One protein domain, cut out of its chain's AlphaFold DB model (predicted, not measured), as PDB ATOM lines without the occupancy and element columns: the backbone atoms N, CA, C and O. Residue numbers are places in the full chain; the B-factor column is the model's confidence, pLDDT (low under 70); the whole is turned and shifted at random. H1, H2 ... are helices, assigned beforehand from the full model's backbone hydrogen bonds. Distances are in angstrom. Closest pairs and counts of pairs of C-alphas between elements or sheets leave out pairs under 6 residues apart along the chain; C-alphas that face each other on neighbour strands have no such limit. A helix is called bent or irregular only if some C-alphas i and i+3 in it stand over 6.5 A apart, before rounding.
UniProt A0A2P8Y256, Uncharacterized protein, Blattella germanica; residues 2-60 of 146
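AT A GLANCE: This is residues 2 to 60 of the 146 residues of an uncharacterized protein of Blattella germanica (UniProt A0A2P8Y256). One long, nearly straight helix, H2, makes the length of the domain, with the short helix H1 running alongside its first half and the short helix H3 set crosswise at its far end. The printed part begins in H1, which runs back over the first half of H2 without packing firmly on it, and after H2 a tight turn leads into H3, which lies on the same side of H2 as H1. The long helix is largely bare, and residues 12 to 19, at the turn from the H1 stretch into H2, stick out at one end. The printed part has 59 residues with three named helices, in the order H1, H2, H3, and no named strand; the class is all helix, with 43 of the 59 printed residues in the named helices. The whole is extended, a rod with a radius of gyration of the C-alphas of 17.7 A and spans of 51 by 17 by 12 A.

HOW THE PARTS SIT: The printed part begins with H1, residues 2 to 7. After it a short link of 10 residues leads to H2, residues 18 to 47, the longest helix. H1 and H2 are close but not clearly touching, with 1 pair of C-alphas within 8 A. That closest pair is Ala 4 and Asn 31, whose C-alphas are 7.9 A apart. The lines of H1 and H2 stand at a shallow tilt of 16 degrees, and the two helices run opposite ways, with their centres 13.4 A apart. From H2 a tight link of 4 residues leads to H3, residues 52 to 58. H2 and H3 only just touch, with 3 pairs of C-alphas within 8 A, and they touch only at the corner by their link. H2 touches H3 with residue 46 alone; the closest C-alphas of the two helices are those of Cys 46 and Arg 55, 5.8 A apart. The lines of H2 and H3 are about perpendicular, at 75 degrees, and their centres are 24.3 A apart. H1 and H3 are apart. In the backbones of H1 and H3 every pair of O of residue i and N of residue i+4 is within hydrogen-bond range; in H2 this holds for 23 of 26 pairs.

IN THESE COORDINATES: H1 begins at Ser 2, with its C-alpha at (150.392, 185.016, 152.982), and ends at Gly 7. H2 runs from Leu 18, with its C-alpha at (143.313, 169.872, 135.069), to Glu 47, with its C-alpha at (179.826, 189.034, 152.436), and measures 44.7 A from first to last C-alpha. It is neither bent nor irregular, but only just: C-alphas 29 and 32 are 6.0 A apart. H3 runs from Gly 52 to Leu 58, whose C-alpha is at (172.949, 190.012, 162.590), and measures 10.4 A, against 8.0 A for H1.

THE WHOLE: The two C-alphas farthest apart are those of Asn 15 and His 49, at 51.8 A, while those of the first and last printed residues, Ser 2 and Leu 60, are 28.7 A apart. Residues 12 to 19 stand free, and so do residues 32 to 41, which belong to H2. The printed part has no cut, and neither link is long. The mean pLDDT of the printed part is 74.5. It is under 70 for 22 residues, namely residues 2 to 20 and 49 to 51; the mean is 54 for H1, 82 for H2 and 77 for H3.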
ATOM      1  N   SER A   2     151.799 184.654 153.244       49.88
ATOM      2  CA  SER A   2     150.392 185.016 152.982       49.88
ATOM      3  C   SER A   2     149.902 184.526 151.612       49.88
ATOM      4  O   SER A   2     148.876 183.864 151.540       49.88
ATOM      5  N   ALA A   3     150.689 184.709 150.547       50.81
ATOM      6  CA  ALA A   3     150.358 184.168 149.224       50.81
ATOM      7  C   ALA A   3     150.227 182.632 149.188       50.81
ATOM      8  O   ALA A   3     149.541 182.131 148.313       50.81
ATOM      9  N   ALA A   4     150.837 181.889 150.124       50.75
ATOM     10  CA  ALA A   4     150.771 180.423 150.151       50.75
ATOM     11  C   ALA A   4     149.504 179.908 150.833       50.75
ATOM     12  O   ALA A   4     148.960 178.883 150.437       50.75
ATOM     13  N   ILE A   5     149.000 180.667 151.806       56.19
ATOM     14  CA  ILE A   5     147.736 180.384 152.488       56.19
ATOM     15  C   ILE A   5     146.560 180.835 151.608       56.19
ATOM     16  O   ILE A   5     145.624 180.075 151.390       56.19
ATOM     17  N   PHE A   6     146.636 182.041 151.029       57.19
ATOM     18  CA  PHE A   6     145.601 182.565 150.127       57.19
ATOM     19  C   PHE A   6     145.662 181.964 148.722       57.19
ATOM     20  O   PHE A   6     144.639 181.861 148.054       57.19
ATOM     21  N   GLY A   7     146.845 181.527 148.292       60.81
ATOM     22  CA  GLY A   7     147.051 180.845 147.022       60.81
ATOM     23  C   GLY A   7     146.318 179.519 146.977       60.81
ATOM     24  O   GLY A   7     145.740 179.237 145.951       60.81
ATOM     25  N   LEU A   8     146.243 178.759 148.076       58.19
ATOM     26  CA  LEU A   8     145.520 177.479 148.153       58.19
ATOM     27  C   LEU A   8     143.989 177.611 148.204       58.19
ATOM     28  O   LEU A   8     143.283 176.641 147.939       58.19
ATOM     29  N   TYR A   9     143.467 178.793 148.534       61.84
ATOM     30  CA  TYR A   9     142.030 179.034 148.679       61.84
ATOM     31  C   TYR A   9     141.205 178.686 147.418       61.84
ATOM     32  O   TYR A   9     140.214 177.965 147.549       61.84
ATOM     33  N   PRO A  10     141.605 179.086 146.192       61.16
ATOM     34  CA  PRO A  10     140.927 178.650 144.967       61.16
ATOM     35  C   PRO A  10     141.088 177.150 144.646       61.16
ATOM     36  O   PRO A  10     140.314 176.627 143.852       61.16
ATOM     37  N   PHE A  11     142.046 176.443 145.259       59.72
ATOM     38  CA  PHE A  11     142.301 175.011 145.025       59.72
ATOM     39  C   PHE A  11     141.466 174.094 145.939       59.72
ATOM     40  O   PHE A  11     141.362 172.903 145.665       59.72
ATOM     41  N   LEU A  12     140.867 174.626 147.016       62.12
ATOM     42  CA  LEU A  12     139.952 173.883 147.900       62.12
ATOM     43  C   LEU A  12     138.504 173.839 147.383       62.12
ATOM     44  O   LEU A  12     137.663 173.151 147.962       62.12
ATOM     45  N   GLN A  13     138.187 174.586 146.324       65.38
ATOM     46  CA  GLN A  13     136.862 174.556 145.713       65.38
ATOM     47  C   GLN A  13     136.736 173.308 144.821       65.38
ATOM     48  O   GLN A  13     137.596 173.090 143.973       65.38
ATOM     49  N   PRO A  14     135.661 172.507 144.943       63.22
ATOM     50  CA  PRO A  14     135.510 171.215 144.254       63.22
ATOM     51  C   PRO A  14     135.359 171.284 142.716       63.22
ATOM     52  O   PRO A  14     135.062 170.271 142.094       63.22
ATOM     53  N   ASN A  15     135.567 172.448 142.089       61.28
ATOM     54  CA  ASN A  15     135.285 172.729 140.673       61.28
ATOM     55  C   ASN A  15     136.552 172.997 139.828       61.28
ATOM     56  O   ASN A  15     136.537 173.803 138.901       61.28
ATOM     57  N   SER A  16     137.681 172.372 140.165       59.09
ATOM     58  CA  SER A  16     138.984 172.699 139.570       59.09
ATOM     59  C   SER A  16     139.382 171.796 138.392       59.09
ATOM     60  O   SER A  16     139.575 170.591 138.560       59.09
ATOM     61  N   GLU A  17     139.565 172.403 137.215       67.31
ATOM     62  CA  GLU A  17     140.045 171.765 135.979       67.31
ATOM     63  C   GLU A  17     141.525 171.326 136.049       67.31
ATOM     64  O   GLU A  17     142.290 171.772 136.903       67.31
ATOM     65  N   LEU A  18     141.967 170.475 135.108       61.94
ATOM     66  CA  LEU A  18     143.313 169.872 135.069       61.94
ATOM     67  C   LEU A  18     144.474 170.899 135.157       61.94
ATOM     68  O   LEU A  18     145.540 170.593 135.691       61.94
ATOM     69  N   ASN A  19     144.257 172.127 134.672       65.69
ATOM     70  CA  ASN A  19     145.220 173.239 134.709       65.69
ATOM     71  C   ASN A  19     145.599 173.641 136.155       65.69
ATOM     72  O   ASN A  19     146.738 174.008 136.452       65.69
ATOM     73  N   THR A  20     144.672 173.459 137.092       68.50
ATOM     74  CA  THR A  20     144.846 173.791 138.505       68.50
ATOM     75  C   THR A  20     145.910 172.908 139.180       68.50
ATOM     76  O   THR A  20     146.692 173.396 139.987       68.50
ATOM     77  N   TYR A  21     146.080 171.638 138.800       72.00
ATOM     78  CA  TYR A  21     147.122 170.790 139.409       72.00
ATOM     79  C   TYR A  21     148.546 171.223 139.036       72.00
ATOM     80  O   TYR A  21     149.448 171.208 139.877       72.00
ATOM     81  N   VAL A  22     148.751 171.652 137.785       77.56
ATOM     82  CA  VAL A  22     150.055 172.137 137.305       77.56
ATOM     83  C   VAL A  22     150.430 173.436 138.019       77.56
ATOM     84  O   VAL A  22     151.565 173.594 138.475       77.56
ATOM     85  N   LEU A  23     149.464 174.341 138.188       76.94
ATOM     86  CA  LEU A  23     149.650 175.575 138.952       76.94
ATOM     87  C   LEU A  23     149.984 175.294 140.421       76.94
ATOM     88  O   LEU A  23     150.887 175.920 140.965       76.94
ATOM     89  N   PHE A  24     149.328 174.321 141.051       75.19
ATOM     90  CA  PHE A  24     149.622 173.949 142.435       75.19
ATOM     91  C   PHE A  24     151.050 173.410 142.605       75.19
ATOM     92  O   PHE A  24     151.790 173.861 143.482       75.19
ATOM     93  N   ALA A  25     151.461 172.474 141.746       79.56
ATOM     94  CA  ALA A  25     152.785 171.859 141.819       79.56
ATOM     95  C   ALA A  25     153.908 172.878 141.559       79.56
ATOM     96  O   ALA A  25     154.883 172.950 142.316       79.56
ATOM     97  N   THR A  26     153.749 173.709 140.524       81.56
ATOM     98  CA  THR A  26     154.711 174.776 140.195       81.56
ATOM     99  C   THR A  26     154.774 175.830 141.295       81.56
ATOM    100  O   THR A  26     155.867 176.260 141.674       81.56
ATOM    101  N   TYR A  27     153.631 176.195 141.878       77.38
ATOM    102  CA  TYR A  27     153.573 177.097 143.017       77.38
ATOM    103  C   TYR A  27     154.317 176.515 144.224       77.38
ATOM    104  O   TYR A  27     155.237 177.152 144.741       77.38
ATOM    105  N   SER A  28     153.994 175.289 144.645       78.75
ATOM    106  CA  SER A  28     154.621 174.643 145.805       78.75
ATOM    107  C   SER A  28     156.148 174.576 145.682       78.75
ATOM    108  O   SER A  28     156.852 174.895 146.639       78.75
ATOM    109  N   ALA A  29     156.675 174.231 144.504       82.81
ATOM    110  CA  ALA A  29     158.119 174.177 144.271       82.81
ATOM    111  C   ALA A  29     158.775 175.570 144.290       82.81
ATOM    112  O   ALA A  29     159.825 175.768 144.905       82.81
ATOM    113  N   THR A  30     158.144 176.561 143.658       84.94
ATOM    114  CA  THR A  30     158.740 177.893 143.476       84.94
ATOM    115  C   THR A  30     158.812 178.684 144.783       84.94
ATOM    116  O   THR A  30     159.754 179.446 144.988       84.94
ATOM    117  N   ASN A  31     157.873 178.481 145.712       82.88
ATOM    118  CA  ASN A  31     157.880 179.193 146.996       82.88
ATOM    119  C   ASN A  31     159.157 178.941 147.809       82.88
ATOM    120  O   ASN A  31     159.747 179.887 148.333       82.88
ATOM    121  N   HIS A  32     159.600 177.685 147.891       80.75
ATOM    122  CA  HIS A  32     160.828 177.339 148.609       80.75
ATOM    123  C   HIS A  32     162.065 177.938 147.935       80.75
ATOM    124  O   HIS A  32     162.966 178.410 148.628       80.75
ATOM    125  N   ILE A  33     162.079 177.989 146.599       88.44
ATOM    126  CA  ILE A  33     163.177 178.569 145.817       88.44
ATOM    127  C   ILE A  33     163.248 180.082 146.021       88.44
ATOM    128  O   ILE A  33     164.322 180.600 146.307       88.44
ATOM    129  N   ILE A  34     162.119 180.792 145.932       88.69
ATOM    130  CA  ILE A  34     162.068 182.246 146.157       88.69
ATOM    131  C   ILE A  34     162.547 182.582 147.572       88.69
ATOM    132  O   ILE A  34     163.304 183.535 147.758       88.69
ATOM    133  N   TRP A  35     162.137 181.798 148.569       85.00
ATOM    134  CA  TRP A  35     162.584 182.002 149.944       85.00
ATOM    135  C   TRP A  35     164.087 181.748 150.103       85.00
ATOM    136  O   TRP A  35     164.791 182.601 150.642       85.00
ATOM    137  N   ALA A  36     164.591 180.627 149.579       89.81
ATOM    138  CA  ALA A  36     166.017 180.311 149.602       89.81
ATOM    139  C   ALA A  36     166.845 181.383 148.878       89.81
ATOM    140  O   ALA A  36     167.883 181.799 149.383       89.81
ATOM    141  N   PHE A  37     166.355 181.886 147.744       92.94
ATOM    142  CA  PHE A  37     166.987 182.968 146.996       92.94
ATOM    143  C   PHE A  37     166.999 184.279 147.789       92.94
ATOM    144  O   PHE A  37     168.027 184.948 147.851       92.94
ATOM    145  N   GLY A  38     165.896 184.624 148.459       90.00
ATOM    146  CA  GLY A  38     165.832 185.789 149.342       90.00
ATOM    147  C   GLY A  38     166.839 185.709 150.492       90.00
ATOM    148  O   GLY A  38     167.549 186.678 150.756       90.00
ATOM    149  N   VAL A  39     166.960 184.545 151.137       88.38
ATOM    150  CA  VAL A  39     167.958 184.321 152.198       88.38
ATOM    151  C   VAL A  39     169.383 184.360 151.635       88.38
ATOM    152  O   VAL A  39     170.246 185.026 152.203       88.38
ATOM    153  N   ALA A  40     169.631 183.708 150.497       90.31
ATOM    154  CA  ALA A  40     170.932 183.707 149.831       90.31
ATOM    155  C   ALA A  40     171.376 185.125 149.445       90.31
ATOM    156  O   ALA A  40     172.536 185.480 149.648       90.31
ATOM    157  N   TRP A  41     170.451 185.962 148.971       89.75
ATOM    158  CA  TRP A  41     170.722 187.365 148.672       89.75
ATOM    159  C   TRP A  41     171.158 188.150 149.915       89.75
ATOM    160  O   TRP A  41     172.111 188.926 149.858       89.75
ATOM    161  N   VAL A  42     170.510 187.921 151.062       86.88
ATOM    162  CA  VAL A  42     170.895 188.553 152.336       86.88
ATOM    163  C   VAL A  42     172.303 188.129 152.760       86.88
ATOM    164  O   VAL A  42     173.093 188.979 153.174       86.88
ATOM    165  N   ILE A  43     172.642 186.844 152.623       87.75
ATOM    166  CA  ILE A  43     173.987 186.329 152.929       87.75
ATOM    167  C   ILE A  43     175.021 186.964 151.989       87.75
ATOM    168  O   ILE A  43     176.027 187.501 152.449       87.75
ATOM    169  N   PHE A  44     174.739 186.992 150.685       87.94
ATOM    170  CA  PHE A  44     175.605 187.607 149.676       87.94
ATOM    171  C   PHE A  44     175.852 189.101 149.945       87.94
ATOM    172  O   PHE A  44     176.983 189.587 149.852       87.94
ATOM    173  N   ALA A  45     174.813 189.834 150.357       85.94
ATOM    174  CA  ALA A  45     174.933 191.233 150.755       85.94
ATOM    175  C   ALA A  45     175.811 191.422 152.009       85.94
ATOM    176  O   ALA A  45     176.501 192.438 152.127       85.94
ATOM    177  N   CYS A  46     175.821 190.457 152.937       82.62
ATOM    178  CA  CYS A  46     176.669 190.499 154.132       82.62
ATOM    179  C   CYS A  46     178.156 190.268 153.807       82.62
ATOM    180  O   CYS A  46     179.002 190.969 154.369       82.62
ATOM    181  N   GLU A  47     178.458 189.353 152.882       81.94
ATOM    182  CA  GLU A  47     179.826 189.034 152.436       81.94
ATOM    183  C   GLU A  47     180.444 190.150 151.580       81.94
ATOM    184  O   GLU A  47     181.617 190.484 151.728       81.94
ATOM    185  N   THR A  48     179.645 190.827 150.750       84.00
ATOM    186  CA  THR A  48     180.123 191.893 149.840       84.00
ATOM    187  C   THR A  48     180.476 193.205 150.574       84.00
ATOM    188  O   THR A  48     180.645 194.249 149.951       84.00
ATOM    189  N   HIS A  49     180.544 193.206 151.912       69.69
ATOM    190  CA  HIS A  49     180.768 194.373 152.788       69.69
ATOM    191  C   HIS A  49     179.776 195.553 152.634       69.69
ATOM    192  O   HIS A  49     179.771 196.454 153.471       69.69
ATOM    193  N   ASN A  50     178.859 195.504 151.664       69.19
ATOM    194  CA  ASN A  50     177.765 196.458 151.450       69.19
ATOM    195  C   ASN A  50     176.536 196.206 152.346       69.19
ATOM    196  O   ASN A  50     175.555 196.944 152.283       69.19
ATOM    197  N   GLY A  51     176.579 195.196 153.218       65.69
ATOM    198  CA  GLY A  51     175.482 194.834 154.119       65.69
ATOM    199  C   GLY A  51     175.226 195.805 155.279       65.69
ATOM    200  O   GLY A  51     174.238 195.631 155.990       65.69
ATOM    201  N   GLY A  52     176.086 196.811 155.493       76.44
ATOM    202  CA  GLY A  52     175.902 197.918 156.447       76.44
ATOM    203  C   GLY A  52     175.148 197.553 157.738       76.44
ATOM    204  O   GLY A  52     175.639 196.803 158.584       76.44
ATOM    205  N   LYS A  53     173.919 198.077 157.872       73.44
ATOM    206  CA  LYS A  53     173.037 197.890 159.042       73.44
ATOM    207  C   LYS A  53     172.580 196.441 159.256       73.44
ATOM    208  O   LYS A  53     172.367 196.055 160.401       73.44
ATOM    209  N   ILE A  54     172.442 195.640 158.198       79.56
ATOM    210  CA  ILE A  54     171.998 194.238 158.291       79.56
ATOM    211  C   ILE A  54     173.077 193.400 158.975       79.56
ATOM    212  O   ILE A  54     172.767 192.632 159.879       79.56
ATOM    213  N   ARG A  55     174.350 193.614 158.626       78.12
ATOM    214  CA  ARG A  55     175.481 192.941 159.281       78.12
ATOM    215  C   ARG A  55     175.592 193.315 160.761       78.12
ATOM    216  O   ARG A  55     175.874 192.450 161.582       78.12
ATOM    217  N   ALA A  56     175.355 194.582 161.103       78.12
ATOM    218  CA  ALA A  56     175.343 195.040 162.492       78.12
ATOM    219  C   ALA A  56     174.154 194.475 163.283       78.12
ATOM    220  O   ALA A  56     174.319 194.128 164.446       78.12
ATOM    221  N   LEU A  57     172.978 194.344 162.656       80.62
ATOM    222  CA  LEU A  57     171.845 193.643 163.253       80.62
ATOM    223  C   LEU A  57     172.204 192.181 163.500       80.62
ATOM    224  O   LEU A  57     172.129 191.752 164.642       80.62
ATOM    225  N   LEU A  58     172.653 191.444 162.483       73.94
ATOM    226  CA  LEU A  58     172.949 190.012 162.590       73.94
ATOM    227  C   LEU A  58     174.113 189.684 163.538       73.94
ATOM    228  O   LEU A  58     174.156 188.584 164.081       73.94
ATOM    229  N   SER A  59     175.043 190.616 163.768       77.56
ATOM    230  CA  SER A  59     176.150 190.416 164.710       77.56
ATOM    231  C   SER A  59     175.768 190.639 166.177       77.56
ATOM    232  O   SER A  59     176.581 190.357 167.067       77.56
ATOM    233  N   LEU A  60     174.550 191.117 166.475       80.56
ATOM    234  CA  LEU A  60     174.114 191.271 167.862       80.56
ATOM    235  C   LEU A  60     174.047 189.902 168.539       80.56
ATOM    236  O   LEU A  60     173.427 188.967 168.031       80.56
TER     237      LEU A  60